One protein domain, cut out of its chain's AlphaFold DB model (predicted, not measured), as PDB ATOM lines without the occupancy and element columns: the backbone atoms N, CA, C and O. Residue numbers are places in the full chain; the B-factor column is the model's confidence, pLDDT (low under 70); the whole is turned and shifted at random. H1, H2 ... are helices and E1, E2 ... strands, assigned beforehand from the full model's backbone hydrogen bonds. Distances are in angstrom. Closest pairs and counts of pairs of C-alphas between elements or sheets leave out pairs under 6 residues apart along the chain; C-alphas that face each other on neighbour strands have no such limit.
ATOM      1  N   GLN A   4      21.825 -30.830  14.706       97.12
ATOM      2  CA  GLN A   4      23.206 -30.724  15.176       97.12
ATOM      3  C   GLN A   4      24.180 -31.541  14.313       97.12
ATOM      4  O   GLN A   4      25.249 -31.044  13.943       97.12
ATOM      5  N   GLU A   5      23.830 -32.787  13.980       97.00
ATOM      6  CA  GLU A   5      24.620 -33.633  13.076       97.00
ATOM      7  C   GLU A   5      24.738 -33.006  11.687       97.00
ATOM      8  O   GLU A   5      25.837 -32.951  11.133       97.00
ATOM      9  N   PHE A   6      23.635 -32.472  11.161       96.50
ATOM     10  CA  PHE A   6      23.604 -31.775   9.881       96.50
ATOM     11  C   PHE A   6      24.543 -30.556   9.860       96.50
ATOM     12  O   PHE A   6      25.357 -30.418   8.944       96.50
ATOM     13  N   ILE A   7      24.499 -29.704  10.891       97.00
ATOM     14  CA  ILE A   7      25.393 -28.540  11.032       97.00
ATOM     15  C   ILE A   7      26.858 -28.989  11.051       97.00
ATOM     16  O   ILE A   7      27.684 -28.454  10.307       97.00
ATOM     17  N   ASN A   8      27.181 -30.004  11.856       97.25
ATOM     18  CA  ASN A   8      28.541 -30.530  11.967       97.25
ATOM     19  C   ASN A   8      29.042 -31.114  10.636       97.25
ATOM     20  O   ASN A   8      30.204 -30.918  10.269       97.25
ATOM     21  N   MET A   9      28.173 -31.812   9.902       96.88
ATOM     22  CA  MET A   9      28.468 -32.350   8.576       96.88
ATOM     23  C   MET A   9      28.789 -31.222   7.588       96.88
ATOM     24  O   MET A   9      29.861 -31.237   6.982       96.88
ATOM     25  N   LYS A  10      27.938 -30.191   7.498       96.62
ATOM     26  CA  LYS A  10      28.157 -29.047   6.595       96.62
ATOM     27  C   LYS A  10      29.382 -28.224   6.945       96.62
ATOM     28  O   LYS A  10      30.115 -27.807   6.050       96.62
ATOM     29  N   GLN A  11      29.670 -28.052   8.230       96.25
ATOM     30  CA  GLN A  11      30.899 -27.392   8.650       96.25
ATOM     31  C   GLN A  11      32.140 -28.159   8.168       96.25
ATOM     32  O   GLN A  11      33.058 -27.549   7.618       96.25
ATOM     33  N   LYS A  12      32.156 -29.492   8.319       96.50
ATOM     34  CA  LYS A  12      33.255 -30.338   7.824       96.50
ATOM     35  C   LYS A  12      33.370 -30.293   6.302       96.50
ATOM     36  O   LYS A  12      34.479 -30.129   5.804       96.50
ATOM     37  N   GLU A  13      32.260 -30.386   5.569       95.56
ATOM     38  CA  GLU A  13      32.251 -30.267   4.104       95.56
ATOM     39  C   GLU A  13      32.891 -28.952   3.645       95.56
ATOM     40  O   GLU A  13      33.801 -28.967   2.815       95.56
ATOM     41  N   LEU A  14      32.486 -27.822   4.239       95.06
ATOM     42  CA  LEU A  14      33.038 -26.506   3.917       95.06
ATOM     43  C   LEU A  14      34.542 -26.428   4.189       95.06
ATOM     44  O   LEU A  14      35.290 -25.960   3.329       95.06
ATOM     45  N   ILE A  15      34.997 -26.903   5.350       94.25
ATOM     46  CA  ILE A  15      36.424 -26.926   5.704       94.25
ATOM     47  C   ILE A  15      37.212 -27.788   4.705       94.25
ATOM     48  O   ILE A  15      38.250 -27.357   4.196       94.25
ATOM     49  N   ASN A  16      36.681 -28.960   4.353       96.00
ATOM     50  CA  ASN A  16      37.335 -29.922   3.468       96.00
ATOM     51  C   ASN A  16      37.444 -29.442   2.014       96.00
ATOM     52  O   ASN A  16      38.310 -29.928   1.291       96.00
ATOM     53  N   THR A  17      36.648 -28.454   1.580       93.19
ATOM     54  CA  THR A  17      36.824 -27.845   0.246       93.19
ATOM     55  C   THR A  17      38.204 -27.209   0.055       93.19
ATOM     56  O   THR A  17      38.648 -27.011  -1.074       93.19
ATOM     57  N   GLY A  18      38.870 -26.798   1.144       92.19
ATOM     58  CA  GLY A  18      40.142 -26.078   1.092       92.19
ATOM     59  C   GLY A  18      40.059 -24.672   0.477       92.19
ATOM     60  O   GLY A  18      41.095 -24.017   0.332       92.19
ATOM     61  N   LEU A  19      38.866 -24.175   0.131       93.44
ATOM     62  CA  LEU A  19      38.652 -22.848  -0.467       93.44
ATOM     63  C   LEU A  19      38.586 -21.730   0.585       93.44
ATOM     64  O   LEU A  19      38.916 -20.567   0.312       93.44
ATOM     65  N   TYR A  20      38.172 -22.089   1.797       94.75
ATOM     66  CA  TYR A  20      37.960 -21.176   2.914       94.75
ATOM     67  C   TYR A  20      39.113 -21.290   3.912       94.75
ATOM     68  O   TYR A  20      39.657 -22.371   4.125       94.75
ATOM     69  N   LYS A  21      39.525 -20.156   4.483       93.56
ATOM     70  CA  LYS A  21      40.465 -20.134   5.614       93.56
ATOM     71  C   LYS A  21      39.743 -20.110   6.958       93.56
ATOM     72  O   LYS A  21      40.307 -20.562   7.941       93.56
ATOM     73  N   GLU A  22      38.506 -19.618   6.981       94.88
ATOM     74  CA  GLU A  22      37.656 -19.620   8.169       94.88
ATOM     75  C   GLU A  22      36.231 -20.003   7.779       94.88
ATOM     76  O   GLU A  22      35.717 -19.562   6.744       94.88
ATOM     77  N   VAL A  23      35.617 -20.839   8.613       96.25
ATOM     78  CA  VAL A  23      34.230 -21.294   8.510       96.25
ATOM     79  C   VAL A  23      33.661 -21.280   9.922       96.25
ATOM     80  O   VAL A  23      34.167 -21.984  10.794       96.25
ATOM     81  N   GLN A  24      32.623 -20.482  10.150       95.69
ATOM     82  CA  GLN A  24      31.974 -20.346  11.450       95.69
ATOM     83  C   GLN A  24      30.476 -20.579  11.300       95.69
ATOM     84  O   GLN A  24      29.830 -20.001  10.423       95.69
ATOM     85  N   PHE A  25      29.918 -21.435  12.152       96.12
ATOM     86  CA  PHE A  25      28.472 -21.532  12.299       96.12
ATOM     87  C   PHE A  25      27.948 -20.230  12.916       96.12
ATOM     88  O   PHE A  25      28.508 -19.743  13.895       96.12
ATOM     89  N   SER A  26      26.901 -19.659  12.319       95.50
ATOM     90  CA  SER A  26      26.322 -18.389  12.758       95.50
ATOM     91  C   SER A  26      24.977 -18.582  13.442       95.50
ATOM     92  O   SER A  26      24.774 -18.035  14.519       95.50
ATOM     93  N   SER A  27      24.042 -19.288  12.807       94.44
ATOM     94  CA  SER A  27      22.690 -19.468  13.342       94.44
ATOM     95  C   SER A  27      21.954 -20.606  12.638       94.44
ATOM     96  O   SER A  27      22.245 -20.923  11.485       94.44
ATOM     97  N   ALA A  28      20.964 -21.179  13.318       95.19
ATOM     98  CA  ALA A  28      19.966 -22.073  12.742       95.19
ATOM     99  C   ALA A  28      18.586 -21.557  13.156       95.19
ATOM    100  O   ALA A  28      18.347 -21.345  14.345       95.19
ATOM    101  N   ILE A  29      17.732 -21.277  12.177       94.38
ATOM    102  CA  ILE A  29      16.482 -20.542  12.375       94.38
ATOM    103  C   ILE A  29      15.336 -21.299  11.711       94.38
ATOM    104  O   ILE A  29      15.486 -21.750  10.572       94.38
ATOM    105  N   ASP A  30      14.199 -21.410  12.402       92.56
ATOM    106  CA  ASP A  30      13.000 -22.046  11.857       92.56
ATOM    107  C   ASP A  30      12.456 -21.243  10.671       92.56
ATOM    108  O   ASP A  30      12.310 -20.020  10.725       92.56
ATOM    109  N   VAL A  31      12.187 -21.950   9.575       90.94
ATOM    110  CA  VAL A  31      11.673 -21.374   8.332       90.94
ATOM    111  C   VAL A  31      10.624 -22.284   7.707       90.94
ATOM    112  O   VAL A  31      10.656 -23.508   7.839       90.94
ATOM    113  N   GLY A  32       9.702 -21.670   6.978       90.88
ATOM    114  CA  GLY A  32       8.839 -22.346   6.027       90.88
ATOM    115  C   GLY A  32       9.568 -22.595   4.710       90.88
ATOM    116  O   GLY A  32      10.033 -21.658   4.063       90.88
ATOM    117  N   LEU A  33       9.669 -23.852   4.299       89.00
ATOM    118  CA  LEU A  33      10.249 -24.288   3.036       89.00
ATOM    119  C   LEU A  33       9.150 -24.869   2.149       89.00
ATOM    120  O   LEU A  33       8.481 -25.834   2.522       89.00
ATOM    121  N   SER A  34       9.013 -24.315   0.952       87.94
ATOM    122  CA  SER A  34       8.116 -24.815  -0.090       87.94
ATOM    123  C   SER A  34       8.808 -24.760  -1.447       87.94
ATOM    124  O   SER A  34       9.946 -24.287  -1.578       87.94
ATOM    125  N   LYS A  35       8.136 -25.266  -2.482       83.81
ATOM    126  CA  LYS A  35       8.674 -25.261  -3.839       83.81
ATOM    127  C   LYS A  35       9.047 -23.839  -4.261       83.81
ATOM    128  O   LYS A  35       8.199 -22.957  -4.339       83.81
ATOM    129  N   ASN A  36      10.330 -23.635  -4.550       81.19
ATOM    130  CA  ASN A  36      10.929 -22.360  -4.969       81.19
ATOM    131  C   ASN A  36      10.846 -21.197  -3.964       81.19
ATOM    132  O   ASN A  36      11.202 -20.076  -4.331       81.19
ATOM    133  N   SER A  37      10.428 -21.420  -2.714       82.69
ATOM    134  CA  SER A  37      10.389 -20.338  -1.729       82.69
ATOM    135  C   SER A  37      10.854 -20.736  -0.337       82.69
ATOM    136  O   SER A  37      10.839 -21.893   0.080       82.69
ATOM    137  N   THR A  38      11.313 -19.721   0.387       82.94
ATOM    138  CA  THR A  38      11.671 -19.792   1.798       82.94
ATOM    139  C   THR A  38      10.990 -18.629   2.499       82.94
ATOM    140  O   THR A  38      11.159 -17.478   2.096       82.94
ATOM    141  N   ARG A  39      10.218 -18.935   3.536       83.75
ATOM    142  CA  ARG A  39       9.511 -17.979   4.381       83.75
ATOM    143  C   ARG A  39      10.173 -17.965   5.749       83.75
ATOM    144  O   ARG A  39      10.229 -18.987   6.422       83.75
ATOM    145  N   GLU A  40      10.678 -16.811   6.148       81.94
ATOM    146  CA  GLU A  40      11.240 -16.585   7.477       81.94
ATOM    147  C   GLU A  40      10.280 -15.659   8.223       81.94
ATOM    148  O   GLU A  40       9.931 -14.587   7.723       81.94
ATOM    149  N   GLU A  41       9.784 -16.098   9.376       78.50
ATOM    150  CA  GLU A  41       8.941 -15.252  10.218       78.50
ATOM    151  C   GLU A  41       9.806 -14.178  10.895       78.50
ATOM    152  O   GLU A  41      10.955 -14.419  11.243       78.50
ATOM    153  N   PHE A  42       9.275 -12.971  11.096       71.00
ATOM    154  CA  PHE A  42      10.043 -11.881  11.721       71.00
ATOM    155  C   PHE A  42      10.444 -12.196  13.177       71.00
ATOM    156  O   PHE A  42      11.447 -11.690  13.670       71.00
ATOM    157  N   ILE A  43       9.667 -13.051  13.850       74.25
ATOM    158  CA  ILE A  43       9.913 -13.548  15.213       74.25
ATOM    159  C   ILE A  43      10.501 -14.964  15.129       74.25
ATOM    160  O   ILE A  43      10.096 -15.872  15.853       74.25
ATOM    161  N   SER A  44      11.394 -15.192  14.171       71.56
ATOM    162  CA  SER A  44      11.939 -16.518  13.948       71.56
ATOM    163  C   SER A  44      12.716 -17.000  15.175       71.56
ATOM    164  O   SER A  44      13.517 -16.283  15.780       71.56
ATOM    165  N   ILE A  45      12.412 -18.227  15.588       81.94
ATOM    166  CA  ILE A  45      12.973 -18.847  16.785       81.94
ATOM    167  C   ILE A  45      14.201 -19.657  16.362       81.94
ATOM    168  O   ILE A  45      14.246 -20.219  15.263       81.94
ATOM    169  N   ASN A  46      15.203 -19.720  17.240       88.75
ATOM    170  CA  ASN A  46      16.321 -20.636  17.055       88.75
ATOM    171  C   ASN A  46      15.797 -22.069  16.928       88.75
ATOM    172  O   ASN A  46      15.020 -22.528  17.769       88.75
ATOM    173  N   SER A  47      16.253 -22.773  15.897       90.38
ATOM    174  CA  SER A  47      15.862 -24.159  15.675       90.38
ATOM    175  C   SER A  47      16.365 -25.064  16.794       90.38
ATOM    176  O   SER A  47      17.511 -24.950  17.233       90.38
ATOM    177  N   ASP A  48      15.527 -26.008  17.218       91.94
ATOM    178  CA  ASP A  48      15.946 -27.064  18.137       91.94
ATOM    179  C   ASP A  48      16.952 -27.993  17.439       91.94
ATOM    180  O   ASP A  48      16.644 -28.659  16.447       91.94
ATOM    181  N   LEU A  49      18.169 -28.025  17.979       93.56
ATOM    182  CA  LEU A  49      19.306 -28.759  17.433       93.56
ATOM    183  C   LEU A  49      19.113 -30.284  17.482       93.56
ATOM    184  O   LEU A  49      19.781 -31.004  16.740       93.56
ATOM    185  N   ASN A  50      18.184 -30.776  18.306       95.56
ATOM    186  CA  ASN A  50      17.885 -32.202  18.432       95.56
ATOM    187  C   ASN A  50      16.805 -32.691  17.453       95.56
ATOM    188  O   ASN A  50      16.576 -33.899  17.368       95.56
ATOM    189  N   LYS A  51      16.148 -31.797  16.697       93.62
ATOM    190  CA  LYS A  51      15.147 -32.192  15.693       93.62
ATOM    191  C   LYS A  51      15.773 -33.059  14.605       93.62
ATOM    192  O   LYS A  51      16.885 -32.792  14.149       93.62
ATOM    193  N   ASN A  52      15.027 -34.063  14.150       96.00
ATOM    194  CA  ASN A  52      15.411 -34.867  12.998       96.00
ATOM    195  C   ASN A  52      15.166 -34.095  11.706       96.00
ATOM    196  O   ASN A  52      14.113 -33.483  11.524       96.00
ATOM    197  N   VAL A  53      16.153 -34.130  10.815       95.50
ATOM    198  CA  VAL A  53      16.142 -33.381   9.566       95.50
ATOM    199  C   VAL A  53      16.639 -34.197   8.374       95.50
ATOM    200  O   VAL A  53      17.448 -35.123   8.522       95.50
ATOM    201  N   ILE A  54      16.196 -33.794   7.182       94.12
ATOM    202  CA  ILE A  54      16.775 -34.168   5.885       94.12
ATOM    203  C   ILE A  54      17.308 -32.909   5.204       94.12
ATOM    204  O   ILE A  54      16.654 -31.868   5.204       94.12
ATOM    205  N   GLU A  55      18.481 -33.002   4.585       92.31
ATOM    206  CA  GLU A  55      19.015 -31.920   3.760       92.31
ATOM    207  C   GLU A  55      18.126 -31.627   2.543       92.31
ATOM    208  O   GLU A  55      17.779 -32.523   1.773       92.31
ATOM    209  N   VAL A  56      17.836 -30.347   2.313       90.81
ATOM    210  CA  VAL A  56      17.180 -29.888   1.087       90.81
ATOM    211  C   VAL A  56      18.249 -29.493   0.073       90.81
ATOM    212  O   VAL A  56      18.817 -28.404   0.140       90.81
ATOM    213  N   LEU A  57      18.507 -30.381  -0.890       85.38
ATOM    214  CA  LEU A  57      19.456 -30.137  -1.985       85.38
ATOM    215  C   LEU A  57      18.892 -29.200  -3.062       85.38
ATOM    216  O   LEU A  57      19.637 -28.458  -3.698       85.38
ATOM    217  N   SER A  58      17.578 -29.245  -3.279       82.62
ATOM    218  CA  SER A  58      16.871 -28.383  -4.225       82.62
ATOM    219  C   SER A  58      15.475 -28.074  -3.707       82.62
ATOM    220  O   SER A  58      14.733 -28.976  -3.326       82.62
ATOM    221  N   HIS A  59      15.062 -26.811  -3.777       78.69
ATOM    222  CA  HIS A  59      13.685 -26.426  -3.463       78.69
ATOM    223  C   HIS A  59      12.669 -27.043  -4.430       78.69
ATOM    224  O   HIS A  59      11.495 -27.131  -4.092       78.69
ATOM    225  N   SER A  60      13.088 -27.508  -5.611       78.88
ATOM    226  CA  SER A  60      12.185 -28.129  -6.588       78.88
ATOM    227  C   SER A  60      11.566 -29.446  -6.110       78.88
ATOM    228  O   SER A  60      10.560 -29.869  -6.674       78.88
ATOM    229  N   THR A  61      12.166 -30.107  -5.113       79.19
ATOM    230  CA  THR A  61      11.674 -31.379  -4.558       79.19
ATOM    231  C   THR A  61      10.695 -31.191  -3.399       79.19
ATOM    232  O   THR A  61      10.204 -32.175  -2.855       79.19
ATOM    233  N   LEU A  62      10.430 -29.947  -2.994       82.94
ATOM    234  CA  LEU A  62       9.502 -29.625  -1.915       82.94
ATOM    235  C   LEU A  62       8.058 -29.507  -2.431       82.94
ATOM    236  O   LEU A  62       7.848 -29.189  -3.606       82.94
ATOM    237  N   PRO A  63       7.053 -29.734  -1.567       77.88
ATOM    238  CA  PRO A  63       5.658 -29.479  -1.911       77.88
ATOM    239  C   PRO A  63       5.411 -27.990  -2.212       77.88
ATOM    240  O   PRO A  63       6.074 -27.108  -1.666       77.88
ATOM    241  N   GLU A  64       4.443 -27.709  -3.087       74.88
ATOM    242  CA  GLU A  64       4.052 -26.339  -3.476       74.88
ATOM    243  C   GLU A  64       3.302 -25.584  -2.380       74.88
ATOM    244  O   GLU A  64       3.321 -24.355  -2.364       74.88
ATOM    245  N   ALA A  65       2.649 -26.306  -1.469       71.69
ATOM    246  CA  ALA A  65       1.851 -25.707  -0.411       71.69
ATOM    247  C   ALA A  65       2.697 -24.811   0.506       71.69
ATOM    248  O   ALA A  65       3.866 -25.100   0.780       71.69
ATOM    249  N   GLU A  66       2.078 -23.746   1.025       65.06
ATOM    250  CA  GLU A  66       2.663 -22.978   2.118       65.06
ATOM    251  C   GLU A  66       2.895 -23.910   3.307       65.06
ATOM    252  O   GLU A  66       1.961 -24.497   3.854       65.06
ATOM    253  N   ALA A  67       4.156 -24.053   3.695       66.81
ATOM    254  CA  ALA A  67       4.529 -24.777   4.888       66.81
ATOM    255  C   ALA A  67       5.060 -23.777   5.907       66.81
ATOM    256  O   ALA A  67       5.967 -23.001   5.606       66.81
ATOM    257  N   ASN A  68       4.492 -23.792   7.107       73.69
ATOM    258  CA  ASN A  68       4.951 -22.949   8.203       73.69
ATOM    259  C   ASN A  68       5.969 -23.731   9.031       73.69
ATOM    260  O   ASN A  68       5.658 -24.826   9.496       73.69
ATOM    261  N   ASN A  69       7.167 -23.166   9.205       81.56
ATOM    262  CA  ASN A  69       8.216 -23.656  10.110       81.56
ATOM    263  C   ASN A  69       8.488 -25.173  10.005       81.56
ATOM    264  O   ASN A  69       8.726 -25.852  11.003       81.56
ATOM    265  N   ASN A  70       8.443 -25.710   8.782       89.19
ATOM    266  CA  ASN A  70       8.682 -27.126   8.489       89.19
ATOM    267  C   ASN A  70      10.169 -27.451   8.287       89.19
ATOM    268  O   ASN A  70      10.500 -28.584   7.947       89.19
ATOM    269  N   GLY A  71      11.063 -26.480   8.451       92.31
ATOM    270  CA  GLY A  71      12.491 -26.686   8.302       92.31
ATOM    271  C   GLY A  71      13.330 -25.654   9.038       92.31
ATOM    272  O   GLY A  71      12.823 -24.777   9.736       92.31
ATOM    273  N   SER A  72      14.640 -25.772   8.852       93.69
ATOM    274  CA  SER A  72      15.648 -24.879   9.405       93.69
ATOM    275  C   SER A  72      16.522 -24.298   8.300       93.69
ATOM    276  O   SER A  72      16.989 -25.010   7.403       93.69
ATOM    277  N   LYS A  73      16.784 -22.996   8.388       94.88
ATOM    278  CA  LYS A  73      17.812 -22.294   7.628       94.88
ATOM    279  C   LYS A  73      19.067 -22.221   8.484       94.88
ATOM    280  O   LYS A  73      19.124 -21.495   9.476       94.88
ATOM    281  N   VAL A  74      20.088 -22.952   8.064       95.94
ATOM    282  CA  VAL A  74      21.395 -23.015   8.716       95.94
ATOM    283  C   VAL A  74      22.341 -22.046   8.024       95.94
ATOM    284  O   VAL A  74      22.644 -22.194   6.841       95.94
ATOM    285  N   ARG A  75      22.833 -21.055   8.762       96.38
ATOM    286  CA  ARG A  75      23.726 -20.014   8.260       96.38
ATOM    287  C   ARG A  75      25.148 -20.234   8.755       96.38
ATOM    288  O   ARG A  75      25.404 -20.301   9.957       96.38
ATOM    289  N   PHE A  76      26.081 -20.219   7.814       97.12
ATOM    290  CA  PHE A  76      27.511 -20.124   8.062       97.12
ATOM    291  C   PHE A  76      28.050 -18.776   7.599       97.12
ATOM    292  O   PHE A  76      27.576 -18.181   6.627       97.12
ATOM    293  N   VAL A  77      29.083 -18.317   8.290       96.94
ATOM    294  CA  VAL A  77      29.907 -17.180   7.911       96.94
ATOM    295  C   VAL A  77      31.264 -17.730   7.485       96.94
ATOM    296  O   VAL A  77      31.927 -18.441   8.240       96.94
ATOM    297  N   ILE A  78      31.657 -17.449   6.244       96.31
ATOM    298  CA  ILE A  78      32.858 -18.016   5.623       96.31
ATOM    299  C   ILE A  78      33.791 -16.918   5.130       96.31
ATOM    300  O   ILE A  78      33.353 -15.875   4.640       96.31
ATOM    301  N   LEU A  79      35.094 -17.176   5.199       96.44
ATOM    302  CA  LEU A  79      36.123 -16.302   4.650       96.44
ATOM    303  C   LEU A  79      36.977 -17.070   3.645       96.44
ATOM    304  O   LEU A  79      37.760 -17.957   3.993       96.44
ATOM    305  N   LYS A  80      36.841 -16.714   2.367       94.56
ATOM    306  CA  LYS A  80      37.657 -17.275   1.279       94.56
ATOM    307  C   LYS A  80      39.128 -16.909   1.472       94.56
ATOM    308  O   LYS A  80      39.441 -15.771   1.817       94.56
ATOM    309  N   LYS A  81      40.045 -17.834   1.161       92.31
ATOM    310  CA  LYS A  81      41.504 -17.644   1.330       92.31
ATOM    311  C   LYS A  81      42.038 -16.343   0.716       92.31
ATOM    312  O   LYS A  81      42.863 -15.671   1.321       92.31
ATOM    313  N   ARG A  82      41.544 -15.976  -0.472       91.31
ATOM    314  CA  ARG A  82      41.983 -14.788  -1.232       91.31
ATOM    315  C   ARG A  82      41.141 -13.531  -0.978       91.31
ATOM    316  O   ARG A  82      41.350 -12.521  -1.644       91.31
ATOM    317  N   LYS A  83      40.170 -13.574  -0.059       92.62
ATOM    318  CA  LYS A  83      39.298 -12.433   0.259       92.62
ATOM    319  C   LYS A  83      39.515 -11.938   1.688       92.62
ATOM    320  O   LYS A  83      40.038 -12.641   2.548       92.62
ATOM    321  N   ARG A  84      39.105 -10.687   1.914       91.12
ATOM    322  CA  ARG A  84      39.151 -10.007   3.222       91.12
ATOM    323  C   ARG A  84      37.779  -9.856   3.880       91.12
ATOM    324  O   ARG A  84      37.718  -9.529   5.055       91.12
ATOM    325  N   LYS A  85      36.695 -10.054   3.126       94.81
ATOM    326  CA  LYS A  85      35.320  -9.913   3.614       94.81
ATOM    327  C   LYS A  85      34.695 -11.282   3.818       94.81
ATOM    328  O   LYS A  85      34.876 -12.165   2.977       94.81
ATOM    329  N   TYR A  86      33.953 -11.404   4.910       94.94
ATOM    330  CA  TYR A  86      33.116 -12.556   5.178       94.94
ATOM    331  C   TYR A  86      31.919 -12.595   4.229       94.94
ATOM    332  O   TYR A  86      31.362 -11.560   3.863       94.94
ATOM    333  N   GLU A  87      31.534 -13.804   3.841       95.00
ATOM    334  CA  GLU A  87      30.344 -14.093   3.048       95.00
ATOM    335  C   GLU A  87      29.413 -14.986   3.880       95.00
ATOM    336  O   GLU A  87      29.873 -15.794   4.689       95.00
ATOM    337  N   ALA A  88      28.101 -14.824   3.710       95.06
ATOM    338  CA  ALA A  88      27.118 -15.709   4.322       95.06
ATOM    339  C   ALA A  88      26.792 -16.851   3.359       95.06
ATOM    340  O   ALA A  88      26.576 -16.617   2.169       95.06
ATOM    341  N   MET A  89      26.727 -18.071   3.881       95.25
ATOM    342  CA  MET A  89      26.315 -19.254   3.138       95.25
ATOM    343  C   MET A  89      25.197 -19.950   3.901       95.25
ATOM    344  O   MET A  89      25.330 -20.207   5.095       95.25
ATOM    345  N   ASN A  90      24.091 -20.210   3.212       94.88
ATOM    346  CA  ASN A  90      22.894 -20.782   3.810       94.88
ATOM    347  C   ASN A  90      22.682 -22.195   3.276       94.88
ATOM    348  O   ASN A  90      22.789 -22.423   2.072       94.88
ATOM    349  N   PHE A  91      22.326 -23.097   4.177       95.31
ATOM    350  CA  PHE A  91      21.829 -24.429   3.877       95.31
ATOM    351  C   PHE A  91      20.429 -24.572   4.455       95.31
ATOM    352  O   PHE A  91      20.062 -23.864   5.396       95.31
ATOM    353  N   TYR A  92      19.657 -25.492   3.896       94.19
ATOM    354  CA  TYR A  92      18.278 -25.722   4.297       94.19
ATOM    355  C   TYR A  92      18.092 -27.185   4.667       94.19
ATOM    356  O   TYR A  92      18.598 -28.079   3.985       94.19
ATOM    357  N   ALA A  93      17.369 -27.416   5.752       94.38
ATOM    358  CA  ALA A  93      17.033 -28.743   6.230       94.38
ATOM    359  C   ALA A  93      15.528 -28.815   6.504       94.38
ATOM    360  O   ALA A  93      14.960 -27.869   7.042       94.38
ATOM    361  N   LEU A  94      14.884 -29.908   6.112       93.81
ATOM    362  CA  LEU A  94      13.459 -30.162   6.310       93.81
ATOM    363  C   LEU A  94      13.263 -31.045   7.543       93.81
ATOM    364  O   LEU A  94      14.003 -32.013   7.709       93.81
ATOM    365  N   TYR A  95      12.280 -30.734   8.383       92.62
ATOM    366  CA  TYR A  95      11.930 -31.534   9.555       92.62
ATOM    367  C   TYR A  95      11.265 -32.858   9.171       92.62
ATOM    368  O   TYR A  95      10.512 -32.922   8.197       92.62
ATOM    369  N   GLN A  96      11.580 -33.903   9.940       84.38
ATOM    370  CA  GLN A  96      10.979 -35.237   9.852       84.38
ATOM    371  C   GLN A  96      10.144 -35.561  11.083       84.38
ATOM    372  O   GLN A  96      10.597 -35.220  12.200       84.38
TER     373      GLN A  96
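This is residues 4 to 96 of the 96 residues of an uncharacterized protein of Brevibacillus laterosporus (UniProt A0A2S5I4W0). A strongly twisted sheet curls round one helix, H1; the three long strands E1, E4 and E5 make its length, while the short edge strands E2 and E3 and two long links gather toward one end. The printed part has 93 residues, with one named helix and five named strands in the order H1 E1 E2 E3 E4 E5. The sheet's order is E2 E1 E4 E5 E3, antiparallel throughout, and the class is mixed, helices and strands. The whole is compact, with a radius of gyration of the C-alphas of 13.8 A, and elongated, spanning 41 by 26 by 25 A.

H1, residues 4 to 16, is on the sheet, and each O i to N i+4 pair inside it is within hydrogen-bond range. Its closest C-alphas to E1, residues 20 to 34, are those of Ile 15 and Val 23, 6.7 A apart. E1 bends by 85 degrees at residue 30 and forms a hairpin with E2, residues 37 to 39, where N 32 and O 39 are 2.8 A apart. Before that, over residues 20 to 31, E1 pairs with E4, residues 71 to 80, with N 24 and O 77 at 2.9 A. E4 and E5, residues 87 to 95, form a hairpin, with N 74 and O 91 at 2.8 A. E5 pairs with E3, residues 53 to 55, where N 54 and O 94 are 2.9 A apart. E2 and E3 are apart.

H1 begins at C-alpha 4 (23.206, -30.724, 15.176) and is 18.4 A long. E1 is 30.2 A long, E4 27.8 A and E5 26.2 A, with E5 ending at C-alpha 95 (11.930, -31.534, 9.555).

The C-alphas farthest apart, of Ala 65 and Arg 82, are 41.6 A apart. The printed part has no cut. The links E2 to E3 and E3 to E4 are long, with 13 and 15 residues. Mean pLDDT of the printed part is 89.9; residues 66 to 67 are under 70.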